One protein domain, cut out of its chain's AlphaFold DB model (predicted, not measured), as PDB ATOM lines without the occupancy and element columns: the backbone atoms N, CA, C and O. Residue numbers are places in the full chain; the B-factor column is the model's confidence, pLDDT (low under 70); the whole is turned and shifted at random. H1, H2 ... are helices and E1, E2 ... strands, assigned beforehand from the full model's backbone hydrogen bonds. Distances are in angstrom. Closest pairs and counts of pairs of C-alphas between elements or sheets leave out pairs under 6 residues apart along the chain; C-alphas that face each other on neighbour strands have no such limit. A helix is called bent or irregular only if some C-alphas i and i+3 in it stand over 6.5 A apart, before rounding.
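AT A GLANCE: This is residues 466 to 573 of the 642 residues of an uncharacterized protein of Amphimedon queenslandica (UniProt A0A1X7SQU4). Little regular structure: an antiparallel sheet, E1-E2-E5, and a hairpin, E3-E4, make the middle with helix H1, and two unnamed loop stretches, residues 466 to 483 and 544 to 573, make opposite ends of an elongated outline. The 108 printed residues hold five named strands, then H1, 33 residues in all; the class is mixed. The whole is compact, radius of gyration of the C-alphas 14.7 A, spanning 51 by 32 by 21 A.

HOW THE PARTS SIT: Inner strand E2, residues 492 to 495, is antiparallel to E1, residues 484 to 486, its hairpin partner (N 485 and O 493, 2.8 A), and to E5, residues 528 to 530 (N 529 and O 494, 2.7 A). In the other hairpin, E3, residues 498 to 503, is antiparallel to E4, residues 506 to 513 (N 499 and O 512, 2.8 A). E4 bends by 67 degrees at residue 509. H1, residues 535 to 543, only grazes the E1-E2-E5 sheet; its closest C-alphas to E3 are Tyr 535 and Gly 501, 6.7 A. H1 is irregular, C-alphas 536 and 539 being 7.3 A apart, with 3 of 5 O i to N i+4 pairs within hydrogen-bond range.

IN THESE COORDINATES: E1 begins at C-alpha 484 (17.810, 25.528, 21.788); H1 ends at C-alpha 543 (13.056, 33.028, 7.043). E4 is 16.9 A long, E3 14.7 A, H1 12.6 A.

THE WHOLE: The farthest C-alphas, Ser 470 and Cys 573, are 50.6 A apart. The printed part has no cut; the link E4 to E5 is long. Model confidence is under 70 at 13 residues, among them 477 to 481 and 563 to 567.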
ATOM      1  N   LEU A 466      12.500  35.727  30.401       82.62
ATOM      2  CA  LEU A 466      12.513  36.346  31.719       82.62
ATOM      3  C   LEU A 466      11.927  35.360  32.737       82.62
ATOM      4  O   LEU A 466      10.733  35.063  32.715       82.62
ATOM      5  N   ASP A 467      12.778  34.839  33.613       82.38
ATOM      6  CA  ASP A 467      12.372  33.949  34.693       82.38
ATOM      7  C   ASP A 467      11.734  34.762  35.823       82.38
ATOM      8  O   ASP A 467      12.368  35.651  36.389       82.38
ATOM      9  N   VAL A 468      10.489  34.442  36.175       77.75
ATOM     10  CA  VAL A 468       9.703  35.193  37.172       77.75
ATOM     11  C   VAL A 468      10.329  35.102  38.568       77.75
ATOM     12  O   VAL A 468      10.223  36.039  39.359       77.75
ATOM     13  N   VAL A 469      11.017  33.993  38.869       78.19
ATOM     14  CA  VAL A 469      11.633  33.753  40.182       78.19
ATOM     15  C   VAL A 469      12.969  34.480  40.302       78.19
ATOM     16  O   VAL A 469      13.157  35.282  41.215       78.19
ATOM     17  N   SER A 470      13.904  34.233  39.378       78.62
ATOM     18  CA  SER A 470      15.224  34.878  39.427       78.62
ATOM     19  C   SER A 470      15.252  36.300  38.881       78.62
ATOM     20  O   SER A 470      16.238  36.992  39.119       78.62
ATOM     21  N   LYS A 471      14.200  36.743  38.176       83.12
ATOM     22  CA  LYS A 471      14.085  38.071  37.545       83.12
ATOM     23  C   LYS A 471      15.189  38.358  36.516       83.12
ATOM     24  O   LYS A 471      15.572  39.508  36.300       83.12
ATOM     25  N   LYS A 472      15.722  37.302  35.895       86.00
ATOM     26  CA  LYS A 472      16.782  37.353  34.876       86.00
ATOM     27  C   LYS A 472      16.332  36.679  33.595       86.00
ATOM     28  O   LYS A 472      15.521  35.755  33.631       86.00
ATOM     29  N   CYS A 473      16.935  37.071  32.481       86.38
ATOM     30  CA  CYS A 473      16.829  36.319  31.243       86.38
ATOM     31  C   CYS A 473      17.605  35.001  31.386       86.38
ATOM     32  O   CYS A 473      18.835  34.989  31.446       86.38
ATOM     33  N   LYS A 474      16.887  33.880  31.460       86.25
ATOM     34  CA  LYS A 474      17.453  32.530  31.520       86.25
ATOM     35  C   LYS A 474      17.124  31.758  30.257       86.25
ATOM     36  O   LYS A 474      16.031  31.858  29.706       86.25
ATOM     37  N   CYS A 475      18.073  30.937  29.838       83.88
ATOM     38  CA  CYS A 475      17.830  29.921  28.834       83.88
ATOM     39  C   CYS A 475      17.515  28.599  29.531       83.88
ATOM     40  O   CYS A 475      18.349  28.071  30.267       83.88
ATOM     41  N   ASN A 476      16.303  28.082  29.336       71.56
ATOM     42  CA  ASN A 476      15.885  26.814  29.920       71.56
ATOM     43  C   ASN A 476      16.040  25.684  28.894       71.56
ATOM     44  O   ASN A 476      15.173  25.485  28.045       71.56
ATOM     45  N   LEU A 477      17.150  24.944  28.972       63.12
ATOM     46  CA  LEU A 477      17.467  23.848  28.043       63.12
ATOM     47  C   LEU A 477      16.472  22.675  28.149       63.12
ATOM     48  O   LEU A 477      16.183  22.022  27.146       63.12
ATOM     49  N   GLY A 478      15.917  22.437  29.345       60.16
ATOM     50  CA  GLY A 478      15.006  21.319  29.611       60.16
ATOM     51  C   GLY A 478      13.589  21.521  29.071       60.16
ATOM     52  O   GLY A 478      12.916  20.553  28.745       60.16
ATOM     53  N   GLN A 479      13.141  22.770  28.914       62.50
ATOM     54  CA  GLN A 479      11.791  23.082  28.426       62.50
ATOM     55  C   GLN A 479      11.630  22.878  26.911       62.50
ATOM     56  O   GLN A 479      10.511  22.801  26.413       62.50
ATOM     57  N   PHE A 480      12.741  22.778  26.177       65.31
ATOM     58  CA  PHE A 480      12.744  22.700  24.717       65.31
ATOM     59  C   PHE A 480      13.496  21.475  24.180       65.31
ATOM     60  O   PHE A 480      13.984  21.535  23.058       65.31
ATOM     61  N   ASN A 481      13.624  20.383  24.946       67.94
ATOM     62  CA  ASN A 481      14.215  19.107  24.497       67.94
ATOM     63  C   ASN A 481      15.518  19.259  23.673       67.94
ATOM     64  O   ASN A 481      15.670  18.645  22.619       67.94
ATOM     65  N   ASN A 482      16.458  20.106  24.114       73.25
ATOM     66  CA  ASN A 482      17.723  20.401  23.412       73.25
ATOM     67  C   ASN A 482      17.600  21.044  22.009       73.25
ATOM     68  O   ASN A 482      18.581  21.090  21.261       73.25
ATOM     69  N   LEU A 483      16.431  21.582  21.645       81.75
ATOM     70  CA  LEU A 483      16.212  22.319  20.392       81.75
ATOM     71  C   LEU A 483      16.866  23.704  20.398       81.75
ATOM     72  O   LEU A 483      17.150  24.251  19.331       81.75
ATOM     73  N   ILE A 484      17.120  24.256  21.587       85.19
ATOM     74  CA  ILE A 484      17.810  25.528  21.788       85.19
ATOM     75  C   ILE A 484      19.090  25.276  22.584       85.19
ATOM     76  O   ILE A 484      19.074  24.558  23.582       85.19
ATOM     77  N   ARG A 485      20.200  25.884  22.160       85.81
ATOM     78  CA  ARG A 485      21.467  25.922  22.902       85.81
ATOM     79  C   ARG A 485      21.860  27.360  23.165       85.81
ATOM     80  O   ARG A 485      21.765  28.203  22.283       85.81
ATOM     81  N   CYS A 486      22.344  27.634  24.362       84.25
ATOM     82  CA  CYS A 486      22.638  28.988  24.806       84.25
ATOM     83  C   CYS A 486      24.084  29.099  25.273       84.25
ATOM     84  O   CYS A 486      24.633  28.165  25.851       84.25
ATOM     85  N   SER A 487      24.698  30.242  24.992       81.31
ATOM     86  CA  SER A 487      26.058  30.588  25.398       81.31
ATOM     87  C   SER A 487      26.046  31.604  26.540       81.31
ATOM     88  O   SER A 487      25.122  32.399  26.661       81.31
ATOM     89  N   SER A 488      27.109  31.667  27.336       73.69
ATOM     90  CA  SER A 488      27.266  32.653  28.415       73.69
ATOM     91  C   SER A 488      27.169  34.119  27.958       73.69
ATOM     92  O   SER A 488      26.900  34.992  28.775       73.69
ATOM     93  N   ASN A 489      27.341  34.405  26.662       79.00
ATOM     94  CA  ASN A 489      27.280  35.758  26.090       79.00
ATOM     95  C   ASN A 489      25.870  36.170  25.614       79.00
ATOM     96  O   ASN A 489      25.754  36.950  24.666       79.00
ATOM     97  N   PHE A 490      24.801  35.607  26.191       83.81
ATOM     98  CA  PHE A 490      23.405  35.890  25.806       83.81
ATOM     99  C   PHE A 490      23.107  35.651  24.316       83.81
ATOM    100  O   PHE A 490      22.232  36.267  23.716       83.81
ATOM    101  N   THR A 491      23.850  34.730  23.699       85.50
ATOM    102  CA  THR A 491      23.618  34.269  22.323       85.50
ATOM    103  C   THR A 491      22.958  32.898  22.378       85.50
ATOM    104  O   THR A 491      23.357  32.065  23.199       85.50
ATOM    105  N   ALA A 492      21.952  32.668  21.539       88.38
ATOM    106  CA  ALA A 492      21.246  31.397  21.447       88.38
ATOM    107  C   ALA A 492      21.315  30.819  20.028       88.38
ATOM    108  O   ALA A 492      21.504  31.525  19.039       88.38
ATOM    109  N   LEU A 493      21.182  29.504  19.955       88.62
ATOM    110  CA  LEU A 493      21.243  28.676  18.764       88.62
ATOM    111  C   LEU A 493      19.963  27.844  18.724       88.62
ATOM    112  O   LEU A 493      19.627  27.228  19.732       88.62
ATOM    113  N   ILE A 494      19.281  27.780  17.586       88.69
ATOM    114  CA  ILE A 494      18.087  26.946  17.386       88.69
ATOM    115  C   ILE A 494      18.377  25.841  16.372       88.69
ATOM    116  O   ILE A 494      19.085  26.071  15.397       88.69
ATOM    117  N   LYS A 495      17.870  24.626  16.583       87.00
ATOM    118  CA  LYS A 495      18.042  23.523  15.626       87.00
ATOM    119  C   LYS A 495      17.433  23.901  14.267       87.00
ATOM    120  O   LYS A 495      16.329  24.441  14.212       87.00
ATOM    121  N   LYS A 496      18.140  23.616  13.167       85.19
ATOM    122  CA  LYS A 496      17.628  23.848  11.804       85.19
ATOM    123  C   LYS A 496      16.271  23.149  11.622       85.19
ATOM    124  O   LYS A 496      16.092  22.027  12.088       85.19
ATOM    125  N   GLY A 497      15.330  23.821  10.955       81.69
ATOM    126  CA  GLY A 497      13.957  23.333  10.761       81.69
ATOM    127  C   GLY A 497      12.978  23.718  11.875       81.69
ATOM    128  O   GLY A 497      11.832  23.282  11.846       81.69
ATOM    129  N   TYR A 498      13.396  24.543  12.839       87.06
ATOM    130  CA  TYR A 498      12.525  25.111  13.867       87.06
ATOM    131  C   TYR A 498      12.508  26.637  13.785       87.06
ATOM    132  O   TYR A 498      13.496  27.271  13.415       87.06
ATOM    133  N   TRP A 499      11.376  27.220  14.164       87.50
ATOM    134  CA  TRP A 499      11.168  28.658  14.258       87.50
ATOM    135  C   TRP A 499      10.887  29.052  15.697       87.50
ATOM    136  O   TRP A 499      10.191  28.338  16.423       87.50
ATOM    137  N   ILE A 500      11.398  30.215  16.080       87.62
ATOM    138  CA  ILE A 500      11.093  30.864  17.347       87.62
ATOM    139  C   ILE A 500      10.718  32.312  17.077       87.62
ATOM    140  O   ILE A 500      11.373  32.991  16.293       87.62
ATOM    141  N   GLY A 501       9.679  32.793  17.742       86.06
ATOM    142  CA  GLY A 501       9.256  34.177  17.617       86.06
ATOM    143  C   GLY A 501       7.944  34.436  18.333       86.06
ATOM    144  O   GLY A 501       7.341  33.541  18.925       86.06
ATOM    145  N   LYS A 502       7.506  35.691  18.297       83.06
ATOM    146  CA  LYS A 502       6.226  36.109  18.869       83.06
ATOM    147  C   LYS A 502       5.122  35.970  17.835       83.06
ATOM    148  O   LYS A 502       5.348  36.189  16.648       83.06
ATOM    149  N   THR A 503       3.922  35.634  18.288       81.31
ATOM    150  CA  THR A 503       2.753  35.523  17.407       81.31
ATOM    151  C   THR A 503       1.703  36.543  17.807       81.31
ATOM    152  O   THR A 503       1.720  37.061  18.919       81.31
ATOM    153  N   LYS A 504       0.726  36.792  16.932       77.44
ATOM    154  CA  LYS A 504      -0.431  37.639  17.266       77.44
ATOM    155  C   LYS A 504      -1.241  37.115  18.463       77.44
ATOM    156  O   LYS A 504      -1.993  37.875  19.056       77.44
ATOM    157  N   TYR A 505      -1.096  35.832  18.798       76.00
ATOM    158  CA  TYR A 505      -1.866  35.144  19.836       76.00
ATOM    159  C   TYR A 505      -1.124  35.031  21.170       76.00
ATOM    160  O   TYR A 505      -1.727  34.670  22.177       76.00
ATOM    161  N   SER A 506       0.185  35.299  21.193       74.00
ATOM    162  CA  SER A 506       0.983  35.221  22.411       74.00
ATOM    163  C   SER A 506       2.130  36.219  22.377       74.00
ATOM    164  O   SER A 506       2.959  36.202  21.467       74.00
ATOM    165  N   GLU A 507       2.205  37.043  23.422       68.56
ATOM    166  CA  GLU A 507       3.369  37.894  23.678       68.56
ATOM    167  C   GLU A 507       4.603  37.078  24.077       68.56
ATOM    168  O   GLU A 507       5.732  37.548  23.927       68.56
ATOM    169  N   LYS A 508       4.403  35.843  24.561       74.69
ATOM    170  CA  LYS A 508       5.502  34.928  24.853       74.69
ATOM    171  C   LYS A 508       6.024  34.313  23.551       74.69
ATOM    172  O   LYS A 508       5.225  33.972  22.675       74.69
ATOM    173  N   PRO A 509       7.347  34.125  23.419       78.00
ATOM    174  CA  PRO A 509       7.906  33.464  22.252       78.00
ATOM    175  C   PRO A 509       7.416  32.020  22.203       78.00
ATOM    176  O   PRO A 509       7.470  31.308  23.209       78.00
ATOM    177  N   VAL A 510       6.961  31.590  21.034       82.19
ATOM    178  CA  VAL A 510       6.586  30.199  20.777       82.19
ATOM    179  C   VAL A 510       7.660  29.537  19.929       82.19
ATOM    180  O   VAL A 510       8.275  30.180  19.077       82.19
ATOM    181  N   LEU A 511       7.881  28.251  20.180       85.19
ATOM    182  CA  LEU A 511       8.783  27.400  19.415       85.19
ATOM    183  C   LEU A 511       7.940  26.397  18.630       85.19
ATOM    184  O   LEU A 511       7.054  25.765  19.205       85.19
ATOM    185  N   GLY A 512       8.233  26.219  17.346       82.38
ATOM    186  CA  GLY A 512       7.548  25.224  16.529       82.38
ATOM    187  C   GLY A 512       8.401  24.720  15.369       82.38
ATOM    188  O   GLY A 512       9.320  25.423  14.939       82.38
ATOM    189  N   PRO A 513       8.127  23.507  14.859       83.94
ATOM    190  CA  PRO A 513       8.719  23.045  13.613       83.94
ATOM    191  C   PRO A 513       8.311  23.988  12.477       83.94
ATOM    192  O   PRO A 513       7.181  24.469  12.411       83.94
ATOM    193  N   CYS A 514       9.252  24.275  11.589       85.25
ATOM    194  CA  CYS A 514       9.109  25.274  10.550       85.25
ATOM    195  C   CYS A 514       9.622  24.739   9.224       85.25
ATOM    196  O   CYS A 514      10.823  24.699   8.959       85.25
ATOM    197  N   ARG A 515       8.671  24.364   8.370       79.06
ATOM    198  CA  ARG A 515       8.947  23.830   7.036       79.06
ATOM    199  C   ARG A 515       9.395  24.903   6.039       79.06
ATOM    200  O   ARG A 515      10.097  24.585   5.088       79.06
ATOM    201  N   PHE A 516       9.010  26.159   6.266       80.25
ATOM    202  CA  PHE A 516       9.321  27.288   5.381       80.25
ATOM    203  C   PHE A 516      10.560  28.088   5.816       80.25
ATOM    204  O   PHE A 516      10.938  29.043   5.136       80.25
ATOM    205  N   CYS A 517      11.194  27.704   6.930       84.81
ATOM    206  CA  CYS A 517      12.399  28.350   7.436       84.81
ATOM    207  C   CYS A 517      13.605  27.967   6.587       84.81
ATOM    208  O   CYS A 517      14.026  26.810   6.563       84.81
ATOM    209  N   GLU A 518      14.185  28.966   5.937       82.25
ATOM    210  CA  GLU A 518      15.323  28.815   5.042       82.25
ATOM    211  C   GLU A 518      16.430  29.797   5.453       82.25
ATOM    212  O   GLU A 518      16.658  30.818   4.801       82.25
ATOM    213  N   PRO A 519      17.086  29.540   6.599       83.06
ATOM    214  CA  PRO A 519      18.153  30.394   7.093       83.06
ATOM    215  C   PRO A 519      19.348  30.357   6.134       83.06
ATOM    216  O   PRO A 519      19.726  29.292   5.647       83.06
ATOM    217  N   SER A 520      19.984  31.508   5.908       80.06
ATOM    218  CA  SER A 520      21.215  31.582   5.109       80.06
ATOM    219  C   SER A 520      22.337  30.759   5.750       80.06
ATOM    220  O   SER A 520      22.511  30.793   6.971       80.06
ATOM    221  N   ASP A 521      23.167  30.104   4.930       79.44
ATOM    222  CA  ASP A 521      24.310  29.296   5.387       79.44
ATOM    223  C   ASP A 521      25.261  30.061   6.318       79.44
ATOM    224  O   ASP A 521      25.852  29.483   7.228       79.44
ATOM    225  N   LYS A 522      25.349  31.390   6.168       80.31
ATOM    226  CA  LYS A 522      26.151  32.271   7.036       80.31
ATOM    227  C   LYS A 522      25.724  32.231   8.508       80.31
ATOM    228  O   LYS A 522      26.528  32.535   9.389       80.31
ATOM    229  N   HIS A 523      24.471  31.876   8.776       80.44
ATOM    230  CA  HIS A 523      23.905  31.791  10.119       80.44
ATOM    231  C   HIS A 523      23.867  30.360  10.662       80.44
ATOM    232  O   HIS A 523      23.483  30.173  11.816       80.44
ATOM    233  N   ILE A 524      24.291  29.359   9.883       82.94
ATOM    234  CA  ILE A 524      24.266  27.951  10.277       82.94
ATOM    235  C   ILE A 524      25.634  27.532  10.834       82.94
ATOM    236  O   ILE A 524      26.674  27.721  10.210       82.94
ATOM    237  N   ARG A 525      25.644  26.912  12.017       78.69
ATOM    238  CA  ARG A 525      26.816  26.253  12.608       78.69
ATOM    239  C   ARG A 525      26.421  24.890  13.165       78.69
ATOM    240  O   ARG A 525      25.649  24.810  14.116       78.69
ATOM    241  N   GLY A 526      26.953  23.818  12.576       76.81
ATOM    242  CA  GLY A 526      26.784  22.449  13.085       76.81
ATOM    243  C   GLY A 526      25.325  21.992  13.211       76.81
ATOM    244  O   GLY A 526      24.970  21.377  14.212       76.81
ATOM    245  N   GLY A 527      24.463  22.342  12.248       82.19
ATOM    246  CA  GLY A 527      23.033  21.989  12.261       82.19
ATOM    247  C   GLY A 527      22.134  22.917  13.093       82.19
ATOM    248  O   GLY A 527      20.928  22.681  13.179       82.19
ATOM    249  N   PHE A 528      22.690  23.985  13.672       86.56
ATOM    250  CA  PHE A 528      21.951  25.020  14.397       86.56
ATOM    251  C   PHE A 528      22.060  26.378  13.702       86.56
ATOM    252  O   PHE A 528      23.072  26.675  13.076       86.56
ATOM    253  N   VAL A 529      21.039  27.215  13.855       87.94
ATOM    254  CA  VAL A 529      20.986  28.598  13.375       87.94
ATOM    255  C   VAL A 529      21.279  29.542  14.538       87.94
ATOM    256  O   VAL A 529      20.683  29.408  15.606       87.94
ATOM    257  N   ILE A 530      22.192  30.493  14.345       88.75
ATOM    258  CA  ILE A 530      22.508  31.542  15.326       88.75
ATOM    259  C   ILE A 530      21.366  32.547  15.356       88.75
ATOM    260  O   ILE A 530      21.121  33.221  14.362       88.75
ATOM    261  N   LEU A 531      20.692  32.663  16.498       88.44
ATOM    262  CA  LEU A 531      19.613  33.624  16.673       88.44
ATOM    263  C   LEU A 531      20.162  35.057  16.808       88.44
ATOM    264  O   LEU A 531      21.220  35.255  17.416       88.44
ATOM    265  N   PRO A 532      19.455  36.065  16.263       87.56
ATOM    266  CA  PRO A 532      19.829  37.465  16.422       87.56
ATOM    267  C   PRO A 532      19.590  37.945  17.858       87.56
ATOM    268  O   PRO A 532      18.939  37.274  18.656       87.56
ATOM    269  N   ARG A 533      20.085  39.145  18.188       83.25
ATOM    270  CA  ARG A 533      19.873  39.758  19.513       83.25
ATOM    271  C   ARG A 533      18.466  40.327  19.704       83.25
ATOM    272  O   ARG A 533      18.017  40.427  20.838       83.25
ATOM    273  N   SER A 534      17.776  40.677  18.618       84.44
ATOM    274  CA  SER A 534      16.433  41.269  18.645       84.44
ATOM    275  C   SER A 534      15.422  40.415  17.882       84.44
ATOM    276  O   SER A 534      15.724  39.891  16.809       84.44
ATOM    277  N   TYR A 535      14.183  40.354  18.383       83.44
ATOM    278  CA  TYR A 535      13.052  39.730  17.686       83.44
ATOM    279  C   TYR A 535      12.731  40.393  16.336       83.44
ATOM    280  O   TYR A 535      12.180  39.739  15.458       83.44
ATOM    281  N   THR A 536      13.110  41.658  16.126       83.44
ATOM    282  CA  THR A 536      12.892  42.368  14.850       83.44
ATOM    283  C   THR A 536      13.740  41.827  13.701       83.44
ATOM    284  O   THR A 536      13.431  42.065  12.537       83.44
ATOM    285  N   GLU A 537      14.828  41.125  14.010       86.19
ATOM    286  CA  GLU A 537      15.755  40.572  13.019       86.19
ATOM    287  C   GLU A 537      15.534  39.072  12.784       86.19
ATOM    288  O   GLU A 537      16.193  38.486  11.927       86.19
ATOM    289  N   ILE A 538      14.599  38.448  13.513       86.31
ATOM    290  CA  ILE A 538      14.333  37.007  13.423       86.31
ATOM    291  C   ILE A 538      13.949  36.590  12.012       86.31
ATOM    292  O   ILE A 538      14.490  35.604  11.521       86.31
ATOM    293  N   ASP A 539      13.065  37.336  11.351       86.44
ATOM    294  CA  ASP A 539      12.588  36.964  10.018       86.44
ATOM    295  C   ASP A 539      13.749  36.932   9.014       86.44
ATOM    296  O   ASP A 539      13.894  35.970   8.267       86.44
ATOM    297  N   LYS A 540      14.672  37.900   9.085       84.94
ATOM    298  CA  LYS A 540      15.863  37.924   8.219       84.94
ATOM    299  C   LYS A 540      16.763  36.703   8.425       84.94
ATOM    300  O   LYS A 540      17.358  36.212   7.471       84.94
ATOM    301  N   VAL A 541      16.879  36.231   9.667       87.56
ATOM    302  CA  VAL A 541      17.791  35.140  10.031       87.56
ATOM    303  C   VAL A 541      17.159  33.762   9.819       87.56
ATOM    304  O   VAL A 541      17.831  32.872   9.304       87.56
ATOM    305  N   LEU A 542      15.895  33.568  10.210       87.94
ATOM    306  CA  LEU A 542      15.201  32.276  10.150       87.94
ATOM    307  C   LEU A 542      14.444  32.055   8.836       87.94
ATOM    308  O   LEU A 542      14.374  30.919   8.368       87.94
ATOM    309  N   CYS A 543      13.870  33.110   8.257       85.06
ATOM    310  CA  CYS A 543      13.056  33.028   7.043       85.06
ATOM    311  C   CYS A 543      13.841  33.352   5.765       85.06
ATOM    312  O   CYS A 543      13.406  32.971   4.680       85.06
ATOM    313  N   GLY A 544      14.987  34.027   5.880       80.06
ATOM    314  CA  GLY A 544      15.768  34.501   4.737       80.06
ATOM    315  C   GLY A 544      15.275  35.853   4.207       80.06
ATOM    316  O   GLY A 544      14.504  36.556   4.857       80.06
ATOM    317  N   GLU A 545      15.736  36.260   3.022       76.31
ATOM    318  CA  GLU A 545      15.529  37.634   2.525       76.31
ATOM    319  C   GLU A 545      14.120  37.911   1.965       76.31
ATOM    320  O   GLU A 545      13.681  39.062   1.966       76.31
ATOM    321  N   ASN A 546      13.385  36.883   1.523       79.06
ATOM    322  CA  ASN A 546      12.120  37.046   0.780       79.06
ATOM    323  C   ASN A 546      10.861  36.593   1.543       79.06
ATOM    324  O   ASN A 546       9.748  36.772   1.044       79.06
ATOM    325  N   LYS A 547      11.015  36.049   2.755       85.94
ATOM    326  CA  LYS A 547       9.932  35.497   3.584       85.94
ATOM    327  C   LYS A 547       9.857  36.233   4.928       85.94
ATOM    328  O   LYS A 547      10.872  36.709   5.432       85.94
ATOM    329  N   LYS A 548       8.666  36.303   5.523       87.00
ATOM    330  CA  LYS A 548       8.404  36.903   6.843       87.00
ATOM    331  C   LYS A 548       7.251  36.217   7.574       87.00
ATOM    332  O   LYS A 548       6.499  35.424   6.994       87.00
ATOM    333  N   GLY A 549       7.062  36.600   8.833       83.06
ATOM    334  CA  GLY A 549       5.904  36.221   9.638       83.06
ATOM    335  C   GLY A 549       6.046  34.871  10.343       83.06
ATOM    336  O   GLY A 549       7.055  34.178  10.230       83.06
ATOM    337  N   THR A 550       5.010  34.495  11.097       86.38
ATOM    338  CA  THR A 550       4.996  33.278  11.923       86.38
ATOM    339  C   THR A 550       5.289  32.035  11.081       86.38
ATOM    340  O   THR A 550       4.618  31.805  10.074       86.38
ATOM    341  N   LEU A 551       6.281  31.237  11.491       86.06
ATOM    342  CA  LEU A 551       6.785  30.074  10.743       86.06
ATOM    343  C   LEU A 551       7.210  30.384   9.294       86.06
ATOM    344  O   LEU A 551       7.214  29.479   8.463       86.06
ATOM    345  N   CYS A 552       7.544  31.640   8.981       86.19
ATOM    346  CA  CYS A 552       7.931  32.078   7.640       86.19
ATOM    347  C   CYS A 552       6.866  31.742   6.589       86.19
ATOM    348  O   CYS A 552       7.191  31.208   5.541       86.19
ATOM    349  N   THR A 553       5.589  31.997   6.893       84.94
ATOM    350  CA  THR A 553       4.429  31.610   6.061       84.94
ATOM    351  C   THR A 553       3.931  32.712   5.133       84.94
ATOM    352  O   THR A 553       2.921  32.537   4.456       84.94
ATOM    353  N   SER A 554       4.616  33.856   5.066       84.44
ATOM    354  CA  SER A 554       4.236  34.962   4.178       84.44
ATOM    355  C   SER A 554       5.428  35.502   3.397       84.44
ATOM    356  O   SER A 554       6.552  35.475   3.893       84.44
ATOM    357  N   CYS A 555       5.191  35.975   2.178       83.88
ATOM    358  CA  CYS A 555       6.219  36.581   1.338       83.88
ATOM    359  C   CYS A 555       6.339  38.090   1.610       83.88
ATOM    360  O   CYS A 555       5.396  38.741   2.068       83.88
ATOM    361  N   ASN A 556       7.522  38.660   1.364       76.94
ATOM    362  CA  ASN A 556       7.784  40.081   1.618       76.94
ATOM    363  C   ASN A 556       7.046  41.017   0.646       76.94
ATOM    364  O   ASN A 556       6.690  42.128   1.047       76.94
ATOM    365  N   LYS A 557       6.795  40.548  -0.581       73.75
ATOM    366  CA  LYS A 557       6.076  41.228  -1.675       73.75
ATOM    367  C   LYS A 557       4.721  40.545  -1.941       73.75
ATOM    368  O   LYS A 557       4.408  39.567  -1.266       73.75
ATOM    369  N   GLU A 558       3.946  41.012  -2.927       68.25
ATOM    370  CA  GLU A 558       2.731  40.340  -3.459       68.25
ATOM    371  C   GLU A 558       3.057  39.026  -4.213       68.25
ATOM    372  O   GLU A 558       2.524  38.714  -5.271       68.25
ATOM    373  N   GLU A 559       3.988  38.252  -3.668       75.31
ATOM    374  CA  GLU A 559       4.467  36.974  -4.175       75.31
ATOM    375  C   GLU A 559       3.779  35.841  -3.398       75.31
ATOM    376  O   GLU A 559       3.373  36.014  -2.246       75.31
ATOM    377  N   SER A 560       3.642  34.668  -4.015       76.81
ATOM    378  CA  SER A 560       3.080  33.469  -3.379       76.81
ATOM    379  C   SER A 560       4.101  32.333  -3.339       76.81
ATOM    380  O   SER A 560       5.099  32.334  -4.062       76.81
ATOM    381  N   TYR A 561       3.858  31.351  -2.470       79.12
ATOM    382  CA  TYR A 561       4.721  30.179  -2.332       79.12
ATOM    383  C   TYR A 561       4.639  29.270  -3.557       79.12
ATOM    384  O   TYR A 561       3.564  28.782  -3.907       79.12
ATOM    385  N   ALA A 562       5.790  28.946  -4.145       73.69
ATOM    386  CA  ALA A 562       5.887  27.883  -5.135       73.69
ATOM    387  C   ALA A 562       5.944  26.514  -4.435       73.69
ATOM    388  O   ALA A 562       6.994  26.079  -3.964       73.69
ATOM    389  N   LEU A 563       4.802  25.822  -4.364       66.31
ATOM    390  CA  LEU A 563       4.674  24.509  -3.706       66.31
ATOM    391  C   LEU A 563       5.465  23.388  -4.399       66.31
ATOM    392  O   LEU A 563       5.738  22.360  -3.786       66.31
ATOM    393  N   THR A 564       5.823  23.588  -5.667       64.31
ATOM    394  CA  THR A 564       6.534  22.620  -6.512       64.31
ATOM    395  C   THR A 564       8.054  22.784  -6.495       64.31
ATOM    396  O   THR A 564       8.751  21.947  -7.061       64.31
ATOM    397  N   ILE A 565       8.583  23.835  -5.857       65.12
ATOM    398  CA  ILE A 565      10.022  24.127  -5.818       65.12
ATOM    399  C   ILE A 565      10.582  23.746  -4.445       65.12
ATOM    400  O   ILE A 565      10.040  24.121  -3.402       65.12
ATOM    401  N   THR A 566      11.696  23.015  -4.440       59.44
ATOM    402  CA  THR A 566      12.460  22.702  -3.225       59.44
ATOM    403  C   THR A 566      12.848  23.992  -2.501       59.44
ATOM    404  O   THR A 566      13.448  24.874  -3.109       59.44
ATOM    405  N   GLY A 567      12.493  24.112  -1.219       62.66
ATOM    406  CA  GLY A 567      12.727  25.326  -0.421       62.66
ATOM    407  C   GLY A 567      11.539  26.295  -0.363       62.66
ATOM    408  O   GLY A 567      11.566  27.231   0.430       62.66
ATOM    409  N   TYR A 568      10.451  26.053  -1.107       71.19
ATOM    410  CA  TYR A 568       9.232  26.878  -1.071       71.19
ATOM    411  C   TYR A 568       9.529  28.370  -1.300       71.19
ATOM    412  O   TYR A 568       9.213  29.220  -0.466       71.19
ATOM    413  N   GLY A 569      10.208  28.689  -2.404       73.06
ATOM    414  CA  GLY A 569      10.544  30.068  -2.762       73.06
ATOM    415  C   GLY A 569       9.302  30.943  -2.972       73.06
ATOM    416  O   GLY A 569       8.270  30.468  -3.456       73.06
ATOM    417  N   CYS A 570       9.412  32.224  -2.613       78.38
ATOM    418  CA  CYS A 570       8.416  33.240  -2.947       78.38
ATOM    419  C   CYS A 570       8.605  33.678  -4.400       78.38
ATOM    420  O   CYS A 570       9.697  34.104  -4.775       78.38
ATOM    421  N   HIS A 571       7.550  33.557  -5.205       74.69
ATOM    422  CA  HIS A 571       7.551  33.953  -6.609       74.69
ATOM    423  C   HIS A 571       6.329  34.803  -6.946       74.69
ATOM    424  O   HIS A 571       5.244  34.636  -6.387       74.69
ATOM    425  N   ASP A 572       6.515  35.723  -7.884       73.25
ATOM    426  CA  ASP A 572       5.455  36.583  -8.389       73.25
ATOM    427  C   ASP A 572       4.493  35.772  -9.267       73.25
ATOM    428  O   ASP A 572       4.828  35.371 -10.383       73.25
ATOM    429  N   CYS A 573       3.292  35.517  -8.748       66.69
ATOM    430  CA  CYS A 573       2.235  34.805  -9.464       66.69
ATOM    431  C   CYS A 573       1.398  35.722 -10.375       66.69
ATOM    432  O   CYS A 573       0.491  35.232 -11.043       66.69
TER     433      CYS A 573